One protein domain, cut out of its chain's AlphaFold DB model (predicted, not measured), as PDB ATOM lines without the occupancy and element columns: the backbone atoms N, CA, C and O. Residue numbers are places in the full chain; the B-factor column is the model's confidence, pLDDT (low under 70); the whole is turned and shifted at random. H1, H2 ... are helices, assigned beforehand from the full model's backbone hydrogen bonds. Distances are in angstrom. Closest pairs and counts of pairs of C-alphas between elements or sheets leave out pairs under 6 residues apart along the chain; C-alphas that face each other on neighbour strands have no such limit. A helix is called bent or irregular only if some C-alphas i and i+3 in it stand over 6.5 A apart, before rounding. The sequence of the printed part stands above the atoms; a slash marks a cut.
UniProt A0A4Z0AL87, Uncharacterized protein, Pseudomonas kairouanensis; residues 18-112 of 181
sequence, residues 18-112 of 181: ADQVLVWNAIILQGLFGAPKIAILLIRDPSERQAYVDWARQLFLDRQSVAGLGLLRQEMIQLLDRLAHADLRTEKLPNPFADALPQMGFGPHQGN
ATOM      1  N   ALA A  18      27.850   6.349   4.734       83.00
ATOM      2  CA  ALA A  18      26.977   5.207   4.998       83.00
ATOM      3  C   ALA A  18      26.164   5.345   6.302       83.00
ATOM      4  O   ALA A  18      25.040   4.851   6.381       83.00
ATOM      5  N   ASP A  19      26.681   6.071   7.296       86.12
ATOM      6  CA  ASP A  19      26.044   6.273   8.601       86.12
ATOM      7  C   ASP A  19      25.127   7.503   8.642       86.12
ATOM      8  O   ASP A  19      24.495   7.784   9.663       86.12
ATOM      9  N   GLN A  20      25.010   8.253   7.543       89.44
ATOM     10  CA  GLN A  20      24.243   9.500   7.510       89.44
ATOM     11  C   GLN A  20      22.779   9.308   7.943       89.44
ATOM     12  O   GLN A  20      22.236  10.141   8.674       89.44
ATOM     13  N   VAL A  21      22.139   8.216   7.513       92.06
ATOM     14  CA  VAL A  21      20.751   7.898   7.882       92.06
ATOM     15  C   VAL A  21      20.643   7.547   9.363       92.06
ATOM     16  O   VAL A  21      19.744   8.038  10.047       92.06
ATOM     17  N   LEU A  22      21.591   6.766   9.879       91.81
ATOM     18  CA  LEU A  22      21.631   6.383  11.285       91.81
ATOM     19  C   LEU A  22      21.816   7.604  12.192       91.81
ATOM     20  O   LEU A  22      21.086   7.765  13.170       91.81
ATOM     21  N   VAL A  23      22.746   8.497  11.841       89.62
ATOM     22  CA  VAL A  23      22.977   9.747  12.577       89.62
ATOM     23  C   VAL A  23      21.747  10.644  12.523       89.62
ATOM     24  O   VAL A  23      21.346  11.198  13.547       89.62
ATOM     25  N   TRP A  24      21.107  10.765  11.358       90.00
ATOM     26  CA  TRP A  24      19.854  11.505  11.243       90.00
ATOM     27  C   TRP A  24      18.778  10.949  12.180       90.00
ATOM     28  O   TRP A  24      18.173  11.699  12.944       90.00
ATOM     29  N   ASN A  25      18.558   9.635  12.153       93.00
ATOM     30  CA  ASN A  25      17.548   8.989  12.983       93.00
ATOM     31  C   ASN A  25      17.861   9.149  14.471       93.00
ATOM     32  O   ASN A  25      16.956   9.429  15.252       93.00
ATOM     33  N   ALA A  26      19.134   9.071  14.864       89.88
ATOM     34  CA  ALA A  26      19.557   9.353  16.230       89.88
ATOM     35  C   ALA A  26      19.215  10.791  16.655       89.88
ATOM     36  O   ALA A  26      18.723  10.988  17.761       89.88
ATOM     37  N   ILE A  27      19.407  11.785  15.779       86.81
ATOM     38  CA  ILE A  27      19.040  13.187  16.045       86.81
ATOM     39  C   ILE A  27      17.524  13.339  16.209       86.81
ATOM     40  O   ILE A  27      17.083  14.002  17.146       86.81
ATOM     41  N   ILE A  28      16.718  12.721  15.340       88.88
ATOM     42  CA  ILE A  28      15.251  12.778  15.444       88.88
ATOM     43  C   ILE A  28      14.762  12.122  16.736       88.88
ATOM     44  O   ILE A  28      13.954  12.710  17.452       88.88
ATOM     45  N   LEU A  29      15.281  10.939  17.072       89.19
ATOM     46  CA  LEU A  29      14.917  10.225  18.296       89.19
ATOM     47  C   LEU A  29      15.366  10.976  19.547       89.19
ATOM     48  O   LEU A  29      14.597  11.090  20.497       89.19
ATOM     49  N   GLN A  30      16.569  11.549  19.530       83.50
ATOM     50  CA  GLN A  30      17.024  12.442  20.588       83.50
ATOM     51  C   GLN A  30      16.116  13.672  20.689       83.50
ATOM     52  O   GLN A  30      15.794  14.097  21.785       83.50
ATOM     53  N   GLY A  31      15.643  14.223  19.576       80.12
ATOM     54  CA  GLY A  31      14.676  15.318  19.584       80.12
ATOM     55  C   GLY A  31      13.322  14.950  20.198       80.12
ATOM     56  O   GLY A  31      12.672  15.727  20.897       80.12
ATOM     57  N   LEU A  32      12.858  13.738  19.910       82.94
ATOM     58  CA  LEU A  32      11.558  13.274  20.367       82.94
ATOM     59  C   LEU A  32      11.591  12.890  21.855       82.94
ATOM     60  O   LEU A  32      10.757  13.357  22.627       82.94
ATOM     61  N   PHE A  33      12.563  12.064  22.246       79.00
ATOM     62  CA  PHE A  33      12.649  11.433  23.567       79.00
ATOM     63  C   PHE A  33      13.607  12.141  24.532       79.00
ATOM     64  O   PHE A  33      13.484  11.975  25.744       79.00
ATOM     65  N   GLY A  34      14.586  12.878  23.997       72.75
ATOM     66  CA  GLY A  34      15.642  13.628  24.694       72.75
ATOM     67  C   GLY A  34      16.449  12.901  25.751       72.75
ATOM     68  O   GLY A  34      17.087  13.559  26.565       72.75
ATOM     69  N   ALA A  35      16.492  11.574  25.678       73.06
ATOM     70  CA  ALA A  35      17.461  10.762  26.387       73.06
ATOM     71  C   ALA A  35      18.265   9.937  25.363       73.06
ATOM     72  O   ALA A  35      17.680   9.082  24.683       73.06
ATOM     73  N   PRO A  36      19.598  10.119  25.267       75.50
ATOM     74  CA  PRO A  36      20.423   9.380  24.308       75.50
ATOM     75  C   PRO A  36      20.318   7.866  24.488       75.50
ATOM     76  O   PRO A  36      20.325   7.121  23.510       75.50
ATOM     77  N   LYS A  37      20.144   7.410  25.737       78.38
ATOM     78  CA  LYS A  37      19.926   5.998  26.078       78.38
ATOM     79  C   LYS A  37      18.687   5.411  25.392       78.38
ATOM     80  O   LYS A  37      18.752   4.296  24.887       78.38
ATOM     81  N   ILE A  38      17.602   6.186  25.286       81.12
ATOM     82  CA  ILE A  38      16.370   5.771  24.604       81.12
ATOM     83  C   ILE A  38      16.599   5.729  23.093       81.12
ATOM     84  O   ILE A  38      16.252   4.742  22.453       81.12
ATOM     85  N   ALA A  39      17.235   6.749  22.512       86.50
ATOM     86  CA  ALA A  39      17.553   6.740  21.084       86.50
ATOM     87  C   ALA A  39      18.413   5.518  20.705       86.50
ATOM     88  O   ALA A  39      18.125   4.833  19.724       86.50
ATOM     89  N   ILE A  40      19.423   5.196  21.521       87.44
ATOM     90  CA  ILE A  40      20.277   4.016  21.344       87.44
ATOM     91  C   ILE A  40      19.476   2.718  21.498       87.44
ATOM     92  O   ILE A  40      19.642   1.820  20.670       87.44
ATOM     93  N   LEU A  41      18.615   2.613  22.516       87.56
ATOM     94  CA  LEU A  41      17.741   1.456  22.730       87.56
ATOM     95  C   LEU A  41      16.870   1.200  21.498       87.56
ATOM     96  O   LEU A  41      16.902   0.107  20.946       87.56
ATOM     97  N   LEU A  42      16.170   2.225  21.011       89.81
ATOM     98  CA  LEU A  42      15.271   2.121  19.861       89.81
ATOM     99  C   LEU A  42      16.012   1.789  18.561       89.81
ATOM    100  O   LEU A  42      15.492   1.070  17.705       89.81
ATOM    101  N   ILE A  43      17.242   2.276  18.403       91.06
ATOM    102  CA  ILE A  43      18.109   1.907  17.281       91.06
ATOM    103  C   ILE A  43      18.512   0.430  17.358       91.06
ATOM    104  O   ILE A  43      18.479  -0.258  16.336       91.06
ATOM    105  N   ARG A  44      18.897  -0.058  18.543       91.12
ATOM    106  CA  ARG A  44      19.446  -1.409  18.737       91.12
ATOM    107  C   ARG A  44      18.387  -2.501  18.807       91.12
ATOM    108  O   ARG A  44      18.645  -3.592  18.305       91.12
ATOM    109  N   ASP A  45      17.240  -2.211  19.408       89.81
ATOM    110  CA  ASP A  45      16.198  -3.185  19.707       89.81
ATOM    111  C   ASP A  45      14.858  -2.784  19.064       89.81
ATOM    112  O   ASP A  45      14.105  -1.966  19.604       89.81
ATOM    113  N   PRO A  46      14.529  -3.356  17.891       90.12
ATOM    114  CA  PRO A  46      13.247  -3.126  17.240       90.12
ATOM    115  C   PRO A  46      12.032  -3.530  18.081       90.12
ATOM    116  O   PRO A  46      10.969  -2.935  17.908       90.12
ATOM    117  N   SER A  47      12.170  -4.501  18.993       86.25
ATOM    118  CA  SER A  47      11.051  -5.012  19.798       86.25
ATOM    119  C   SER A  47      10.537  -3.994  20.820       86.25
ATOM    120  O   SER A  47       9.369  -4.024  21.208       86.25
ATOM    121  N   GLU A  48      11.375  -3.024  21.187       84.25
ATOM    122  CA  GLU A  48      11.014  -1.962  22.121       84.25
ATOM    123  C   GLU A  48      10.213  -0.831  21.461       84.25
ATOM    124  O   GLU A  48       9.441  -0.141  22.127       84.25
ATOM    125  N   ARG A  49      10.325  -0.656  20.138       89.81
ATOM    126  CA  ARG A  49       9.834   0.542  19.434       89.81
ATOM    127  C   ARG A  49       8.336   0.767  19.559       89.81
ATOM    128  O   ARG A  49       7.922   1.907  19.762       89.81
ATOM    129  N   GLN A  50       7.535  -0.294  19.470       85.81
ATOM    130  CA  GLN A  50       6.078  -0.172  19.512       85.81
ATOM    131  C   GLN A  50       5.604   0.470  20.823       85.81
ATOM    132  O   GLN A  50       4.798   1.392  20.795       85.81
ATOM    133  N   ALA A  51       6.179   0.069  21.959       79.00
ATOM    134  CA  ALA A  51       5.799   0.613  23.261       79.00
ATOM    135  C   ALA A  51       6.099   2.121  23.381       79.00
ATOM    136  O   ALA A  51       5.302   2.876  23.939       79.00
ATOM    137  N   TYR A  52       7.230   2.576  22.831       83.62
ATOM    138  CA  TYR A  52       7.595   3.997  22.805       83.62
ATOM    139  C   TYR A  52       6.726   4.806  21.836       83.62
ATOM    140  O   TYR A  52       6.361   5.942  22.140       83.62
ATOM    141  N   VAL A  53       6.374   4.222  20.688       87.25
ATOM    142  CA  VAL A  53       5.441   4.820  19.725       87.25
ATOM    143  C   VAL A  53       4.063   4.999  20.348       87.25
ATOM    144  O   VAL A  53       3.498   6.089  20.260       87.25
ATOM    145  N   ASP A  54       3.539   3.967  21.006       80.00
ATOM    146  CA  ASP A  54       2.228   4.009  21.654       80.00
ATOM    147  C   ASP A  54       2.194   5.062  22.765       80.00
ATOM    148  O   ASP A  54       1.236   5.829  22.859       80.00
ATOM    149  N   TRP A  55       3.269   5.171  23.551       75.25
ATOM    150  CA  TRP A  55       3.393   6.212  24.569       75.25
ATOM    151  C   TRP A  55       3.400   7.620  23.973       75.25
ATOM    152  O   TRP A  55       2.617   8.471  24.398       75.25
ATOM    153  N   ALA A  56       4.240   7.864  22.964       78.81
ATOM    154  CA  ALA A  56       4.278   9.158  22.297       78.81
ATOM    155  C   ALA A  56       2.890   9.506  21.735       78.81
ATOM    156  O   ALA A  56       2.396  10.609  21.963       78.81
ATOM    157  N   ARG A  57       2.206   8.548  21.090       79.38
ATOM    158  CA  ARG A  57       0.831   8.726  20.598       79.38
ATOM    159  C   ARG A  57      -0.139   9.089  21.709       79.38
ATOM    160  O   ARG A  57      -0.888  10.034  21.513       79.38
ATOM    161  N   GLN A  58      -0.138   8.387  22.842       70.25
ATOM    162  CA  GLN A  58      -1.020   8.704  23.973       70.25
ATOM    163  C   GLN A  58      -0.772  10.130  24.481       70.25
ATOM    164  O   GLN A  58      -1.713  10.912  24.593       70.25
ATOM    165  N   LEU A  59       0.496  10.521  24.657       69.88
ATOM    166  CA  LEU A  59       0.851  11.871  25.102       69.88
ATOM    167  C   LEU A  59       0.375  12.960  24.120       69.88
ATOM    168  O   LEU A  59      -0.057  14.029  24.552       69.88
ATOM    169  N   PHE A  60       0.418  12.690  22.808       68.81
ATOM    170  CA  PHE A  60      -0.060  13.614  21.770       68.81
ATOM    171  C   PHE A  60      -1.583  13.589  21.551       68.81
ATOM    172  O   PHE A  60      -2.169  14.632  21.260       68.81
ATOM    173  N   LEU A  61      -2.230  12.422  21.629       61.25
ATOM    174  CA  LEU A  61      -3.642  12.225  21.277       61.25
ATOM    175  C   LEU A  61      -4.586  12.566  22.433       61.25
ATOM    176  O   LEU A  61      -5.616  13.192  22.183       61.25
ATOM    177  N   ASP A  62      -4.224  12.235  23.676       54.97
ATOM    178  CA  ASP A  62      -5.086  12.469  24.844       54.97
ATOM    179  C   ASP A  62      -5.185  13.954  25.222       54.97
ATOM    180  O   ASP A  62      -6.027  14.343  26.031       54.97
ATOM    181  N   ARG A  63      -4.338  14.821  24.649       57.84
ATOM    182  CA  ARG A  63      -4.188  16.212  25.109       57.84
ATOM    183  C   ARG A  63      -4.240  17.248  23.990       57.84
ATOM    184  O   ARG A  63      -3.450  18.189  23.956       57.84
ATOM    185  N   GLN A  64      -5.266  17.136  23.138       48.38
ATOM    186  CA  GLN A  64      -5.633  18.110  22.090       48.38
ATOM    187  C   GLN A  64      -5.828  19.575  22.562       48.38
ATOM    188  O   GLN A  64      -6.077  20.434  21.719       48.38
ATOM    189  N   SER A  65      -5.735  19.896  23.858       45.44
ATOM    190  CA  SER A  65      -6.093  21.216  24.397       45.44
ATOM    191  C   SER A  65      -4.931  22.145  24.766       45.44
ATOM    192  O   SER A  65      -5.200  23.289  25.131       45.44
ATOM    193  N   VAL A  66      -3.657  21.750  24.641       45.44
ATOM    194  CA  VAL A  66      -2.554  22.702  24.889       45.44
ATOM    195  C   VAL A  66      -2.275  23.509  23.619       45.44
ATOM    196  O   VAL A  66      -1.378  23.218  22.828       45.44
ATOM    197  N   ALA A  67      -3.104  24.531  23.412       40.53
ATOM    198  CA  ALA A  67      -2.868  25.595  22.450       40.53
ATOM    199  C   ALA A  67      -1.470  26.199  22.683       40.53
ATOM    200  O   ALA A  67      -1.225  26.825  23.710       40.53
ATOM    201  N   GLY A  68      -0.544  25.996  21.743       46.62
ATOM    202  CA  GLY A  68       0.777  26.633  21.795       46.62
ATOM    203  C   GLY A  68       1.901  25.891  21.080       46.62
ATOM    204  O   GLY A  68       2.880  26.517  20.690       46.62
ATOM    205  N   LEU A  69       1.759  24.588  20.838       49.12
ATOM    206  CA  LEU A  69       2.744  23.810  20.088       49.12
ATOM    207  C   LEU A  69       2.143  23.408  18.744       49.12
ATOM    208  O   LEU A  69       1.589  22.322  18.601       49.12
ATOM    209  N   GLY A  70       2.249  24.295  17.753       49.53
ATOM    210  CA  GLY A  70       1.947  24.020  16.343       49.53
ATOM    211  C   GLY A  70       2.901  22.999  15.712       49.53
ATOM    212  O   GLY A  70       3.397  23.215  14.613       49.53
ATOM    213  N   LEU A  71       3.192  21.903  16.415       52.88
ATOM    214  CA  LEU A  71       3.828  20.730  15.849       52.88
ATOM    215  C   LEU A  71       2.832  20.143  14.876       52.88
ATOM    216  O   LEU A  71       1.722  19.757  15.251       52.88
ATOM    217  N   LEU A  72       3.214  20.173  13.608       60.03
ATOM    218  CA  LEU A  72       2.381  19.724  12.519       60.03
ATOM    219  C   LEU A  72       2.001  18.263  12.803       60.03
ATOM    220  O   LEU A  72       2.824  17.346  12.816       60.03
ATOM    221  N   ARG A  73       0.729  18.082  13.174       66.94
ATOM    222  CA  ARG A  73       0.171  16.827  13.697       66.94
ATOM    223  C   ARG A  73       0.461  15.659  12.755       66.94
ATOM    224  O   ARG A  73       0.636  14.531  13.202       66.94
ATOM    225  N   GLN A  74       0.515  15.938  11.460       75.81
ATOM    226  CA  GLN A  74       0.698  14.949  10.415       75.81
ATOM    227  C   GLN A  74       2.122  14.375  10.391       75.81
ATOM    228  O   GLN A  74       2.276  13.166  10.273       75.81
ATOM    229  N   GLU A  75       3.152  15.192  10.569       80.25
ATOM    230  CA  GLU A  75       4.561  14.804  10.537       80.25
ATOM    231  C   GLU A  75       4.928  14.013  11.790       80.25
ATOM    232  O   GLU A  75       5.697  13.057  11.713       80.25
ATOM    233  N   MET A  76       4.319  14.351  12.932       82.12
ATOM    234  CA  MET A  76       4.426  13.535  14.139       82.12
ATOM    235  C   MET A  76       3.751  12.174  13.961       82.12
ATOM    236  O   MET A  76       4.342  11.152  14.295       82.12
ATOM    237  N   ILE A  77       2.538  12.136  13.398       83.19
ATOM    238  CA  ILE A  77       1.852  10.870  13.099       83.19
ATOM    239  C   ILE A  77       2.703  10.019  12.151       83.19
ATOM    240  O   ILE A  77       2.971   8.861  12.453       83.19
ATOM    241  N   GLN A  78       3.214  10.607  11.066       88.31
ATOM    242  CA  GLN A  78       4.086   9.917  10.117       88.31
ATOM    243  C   GLN A  78       5.376   9.422  10.772       88.31
ATOM    244  O   GLN A  78       5.790   8.292  10.517       88.31
ATOM    245  N   LEU A  79       6.013  10.232  11.624       91.06
ATOM    246  CA  LEU A  79       7.187   9.805  12.382       91.06
ATOM    247  C   LEU A  79       6.865   8.570  13.224       91.06
ATOM    248  O   LEU A  79       7.592   7.581  13.157       91.06
ATOM    249  N   LEU A  80       5.784   8.621  14.000       89.88
ATOM    250  CA  LEU A  80       5.391   7.548  14.909       89.88
ATOM    251  C   LEU A  80       4.931   6.287  14.162       89.88
ATOM    252  O   LEU A  80       5.204   5.183  14.623       89.88
ATOM    253  N   ASP A  81       4.280   6.420  13.005       90.25
ATOM    254  CA  ASP A  81       3.953   5.297  12.115       90.25
ATOM    255  C   ASP A  81       5.218   4.641  11.545       90.25
ATOM    256  O   ASP A  81       5.325   3.415  11.503       90.25
ATOM    257  N   ARG A  82       6.205   5.438  11.113       94.38
ATOM    258  CA  ARG A  82       7.457   4.898  10.559       94.38
ATOM    259  C   ARG A  82       8.357   4.297  11.630       94.38
ATOM    260  O   ARG A  82       8.949   3.252  11.379       94.38
ATOM    261  N   LEU A  83       8.455   4.910  12.808       94.19
ATOM    262  CA  LEU A  83       9.361   4.472  13.872       94.19
ATOM    263  C   LEU A  83       9.121   3.015  14.285       94.19
ATOM    264  O   LEU A  83      10.082   2.289  14.520       94.19
ATOM    265  N   ALA A  84       7.870   2.561  14.318       90.00
ATOM    266  CA  ALA A  84       7.546   1.189  14.700       90.00
ATOM    267  C   ALA A  84       8.154   0.127  13.761       90.00
ATOM    268  O   ALA A  84       8.376  -1.008  14.183       90.00
ATOM    269  N   HIS A  85       8.440   0.474  12.500       91.94
ATOM    270  CA  HIS A  85       8.704  -0.516  11.447       91.94
ATOM    271  C   HIS A  85       9.950  -0.245  10.597       91.94
ATOM    272  O   HIS A  85      10.440  -1.165   9.950       91.94
ATOM    273  N   ALA A  86      10.460   0.986  10.572       93.38
ATOM    274  CA  ALA A  86      11.562   1.375   9.696       93.38
ATOM    275  C   ALA A  86      12.882   0.674  10.054       93.38
ATOM    276  O   ALA A  86      13.231   0.535  11.236       93.38
ATOM    277  N   ASP A  87      13.676   0.319   9.044       93.50
ATOM    278  CA  ASP A  87      15.094   0.045   9.270       93.50
ATOM    279  C   ASP A  87      15.832   1.369   9.513       93.50
ATOM    280  O   ASP A  87      16.126   2.130   8.594       93.50
ATOM    281  N   LEU A  88      16.160   1.646  10.776       93.44
ATOM    282  CA  LEU A  88      16.778   2.907  11.188       93.44
ATOM    283  C   LEU A  88      18.214   3.106  10.672       93.44
ATOM    284  O   LEU A  88      18.782   4.176  10.898       93.44
ATOM    285  N   ARG A  89      18.811   2.121   9.990       90.38
ATOM    286  CA  ARG A  89      20.107   2.285   9.316       90.38
ATOM    287  C   ARG A  89      19.974   2.749   7.873       90.38
ATOM    288  O   ARG A  89      20.885   3.399   7.376       90.38
ATOM    289  N   THR A  90      18.867   2.433   7.209       91.81
ATOM    290  CA  THR A  90      18.703   2.664   5.764       91.81
ATOM    291  C   THR A  90      17.536   3.580   5.432       91.81
ATOM    292  O   THR A  90      17.526   4.214   4.380       91.81
ATOM    293  N   GLU A  91      16.563   3.701   6.331       94.31
ATOM    294  CA  GLU A  91      15.364   4.501   6.144       94.31
ATOM    295  C   GLU A  91      15.365   5.730   7.045       94.31
ATOM    296  O   GLU A  91      15.440   5.651   8.272       94.31
ATOM    297  N   LYS A  92      15.251   6.896   6.416       93.06
ATOM    298  CA  LYS A  92      15.239   8.181   7.103       93.06
ATOM    299  C   LYS A  92      13.868   8.427   7.743       93.06
ATOM    300  O   LYS A  92      12.859   8.470   7.042       93.06
ATOM    301  N   LEU A  93      13.833   8.635   9.055       93.44
ATOM    302  CA  LEU A  93      12.615   9.010   9.766       93.44
ATOM    303  C   LEU A  93      12.151  10.426   9.366       93.44
ATOM    304  O   LEU A  93      12.998  11.312   9.180       93.44
ATOM    305  N   PRO A  94      10.826  10.662   9.267       90.25
ATOM    306  CA  PRO A  94      10.261  11.996   9.076       90.25
ATOM    307  C   PRO A  94      10.708  12.979  10.165       90.25
ATOM    308  O   PRO A  94      10.903  12.594  11.317       90.25
ATOM    309  N   ASN A  95      10.850  14.256   9.812       85.56
ATOM    310  CA  ASN A  95      11.138  15.311  10.780       85.56
ATOM    311  C   ASN A  95       9.830  15.949  11.275       85.56
ATOM    312  O   ASN A  95       9.166  16.606  10.475       85.56
ATOM    313  N   PRO A  96       9.464  15.837  12.562       79.81
ATOM    314  CA  PRO A  96       8.263  16.478  13.088       79.81
ATOM    315  C   PRO A  96       8.477  17.954  13.463       79.81
ATOM    316  O   PRO A  96       7.539  18.622  13.890       79.81
ATOM    317  N   PHE A  97       9.702  18.473  13.336       75.50
ATOM    318  CA  PHE A  97      10.106  19.808  13.789       75.50
ATOM    319  C   PHE A  97      10.073  20.863  12.664       75.50
ATOM    320  O   PHE A  97      10.837  21.829  12.688       75.50
ATOM    321  N   ALA A  98       9.180  20.676  11.681       70.88
ATOM    322  CA  ALA A  98       9.064  21.498  10.471       70.88
ATOM    323  C   ALA A  98      10.419  21.638   9.736       70.88
ATOM    324  O   ALA A  98      11.094  20.635   9.487       70.88
ATOM    325  N   ASP A  99      10.834  22.870   9.418       66.31
ATOM    326  CA  ASP A  99      12.091  23.177   8.717       66.31
ATOM    327  C   ASP A  99      13.321  23.240   9.644       66.31
ATOM    328  O   ASP A  99      14.434  23.534   9.201       66.31
ATOM    329  N   ALA A 100      13.148  22.973  10.942       67.25
ATOM    330  CA  ALA A 100      14.223  23.010  11.924       67.25
ATOM    331  C   ALA A 100      14.652  21.600  12.340       67.25
ATOM    332  O   ALA A 100      13.861  20.661  12.381       67.25
ATOM    333  N   LEU A 101      15.926  21.448  12.707       68.19
ATOM    334  CA  LEU A 101      16.362  20.277  13.466       68.19
ATOM    335  C   LEU A 101      15.864  20.386  14.918       68.19
ATOM    336  O   LEU A 101      15.725  21.507  15.419       68.19
ATOM    337  N   PRO A 102      15.653  19.263  15.630       65.19
ATOM    338  CA  PRO A 102      15.139  19.294  17.000       65.19
ATOM    339  C   PRO A 102      15.941  20.206  17.941       65.19
ATOM    340  O   PRO A 102      15.369  20.968  18.716       65.19
ATOM    341  N   GLN A 103      17.270  20.217  17.812       63.47
ATOM    342  CA  GLN A 103      18.168  21.079  18.588       63.47
ATOM    343  C   GLN A 103      18.046  22.584  18.275       63.47
ATOM    344  O   GLN A 103      18.573  23.404  19.019       63.47
ATOM    345  N   MET A 104      17.374  22.959  17.182       53.62
ATOM    346  CA  MET A 104      17.174  24.349  16.750       53.62
ATOM    347  C   MET A 104      15.757  24.868  17.051       53.62
ATOM    348  O   MET A 104      15.552  26.077  17.048       53.62
ATOM    349  N   GLY A 105      14.788  23.979  17.310       52.56
ATOM    350  CA  GLY A 105      13.360  24.319  17.358       52.56
ATOM    351  C   GLY A 105      12.749  24.637  18.733       52.56
ATOM    352  O   GLY A 105      11.645  25.168  18.767       52.56
ATOM    353  N   PHE A 106      13.414  24.348  19.863       52.56
ATOM    354  CA  PHE A 106      12.750  24.337  21.193       52.56
ATOM    355  C   PHE A 106      13.323  25.249  22.287       52.56
ATOM    356  O   PHE A 106      13.044  25.037  23.470       52.56
ATOM    357  N   GLY A 107      14.092  26.285  21.943       51.88
ATOM    358  CA  GLY A 107      14.548  27.274  22.931       51.88
ATOM    359  C   GLY A 107      15.240  26.645  24.166       51.88
ATOM    360  O   GLY A 107      15.919  25.625  24.029       51.88
ATOM    361  N   PRO A 108      15.101  27.215  25.382       47.34
ATOM    362  CA  PRO A 108      15.872  26.814  26.572       47.34
ATOM    363  C   PRO A 108      15.621  25.377  27.076       47.34
ATOM    364  O   PRO A 108      16.328  24.924  27.972       47.34
ATOM    365  N   HIS A 109      14.671  24.635  26.493       49.25
ATOM    366  CA  HIS A 109      14.331  23.258  26.882       49.25
ATOM    367  C   HIS A 109      15.129  22.171  26.137       49.25
ATOM    368  O   HIS A 109      14.804  20.989  26.240       49.25
ATOM    369  N   GLN A 110      16.183  22.553  25.402       54.94
ATOM    370  CA  GLN A 110      17.171  21.639  24.802       54.94
ATOM    371  C   GLN A 110      16.570  20.498  23.957       54.94
ATOM    372  O   GLN A 110      17.088  19.385  23.935       54.94
ATOM    373  N   GLY A 111      15.488  20.772  23.227       58.03
ATOM    374  CA  GLY A 111      15.044  19.888  22.151       58.03
ATOM    375  C   GLY A 111      14.423  18.560  22.574       58.03
ATOM    376  O   GLY A 111      14.413  17.674  21.737       58.03
ATOM    377  N   ASN A 112      13.914  18.395  23.803       72.00
ATOM    378  CA  ASN A 112      13.159  17.197  24.198       72.00
ATOM    379  C   ASN A 112      11.651  17.472  24.207       72.00
ATOM    380  O   ASN A 112      11.110  18.056  25.154       72.00
TER     381      ASN A 112
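Overview. This is residues 18 to 112 of the 181 residues of an uncharacterized protein of Pseudomonas kairouanensis (UniProt A0A4Z0AL87). A hairpin of two helices, H3 and H4 side by side, makes one side of a small helical body; on the other side is H1, with H2 crossing its later part and the short H5 packed near its end. The loop of residues 62 to 69 sticks out, and residues 84 to 101 run without a named element from H4 to H5. The printed part has 95 residues with five named helices, H1 to H5 in order, and no named strand: all helix. It is compact, with a radius of gyration of the C-alphas of 12.8 A, and spans 39 by 26 by 22 A.

Along the chain. Find C-alpha 18 at (26.977, 5.207, 4.998); from there H1 runs 24.3 A to residue 33. H2 follows at residues 36 to 44, 12.2 A, then H3 at 46 to 61, 23.2 A. H1 is irregular, with C-alphas 18 and 21 7.4 A apart, and H3 only just, with C-alphas 47 and 50 6.9 A apart. H4, residues 73 to 83, is 15.4 A long; H5, residues 102 to 105, ends at (13.360, 24.319, 17.358).

Arrangement. Look at Leu 29 and Ala 39, the closest C-alphas of H1 and H2, 5.2 A apart: H1 touches H2 with residues 26 to 33 alone, at a steep tilt of 51 degrees, opposite ways. H1 touches H5 with residues 27 to 32 alone, closest at the C-alphas of Gly 31 and Pro 102, 4.8 A. H2 and H3 only just touch, only at the corner, with 3 pairs of C-alphas within 8 A, closest Leu 42 and Arg 49, 5.7 A. H3 and H4 form a helical hairpin at a shallow tilt of 15 degrees; their closest C-alphas, Val 53 and Leu 80, are 5.5 A apart. H1 and H4 are near each other; H1 and H3 are apart. Every O i to N i+4 pair is within hydrogen-bond range in H2 and H4, against 11 of 12 in H1 and 9 of 12 in H3; H5 is too short for one.

Size, cuts and confidence. The C-alphas of Ala 18 and Ser 65, the two farthest apart, are 41.5 A apart. The printed part has no cut; the links H3 to H4 and H4 to H5 are long. Look for pLDDT under 70 at residues 59 to 73 and 99 to 111.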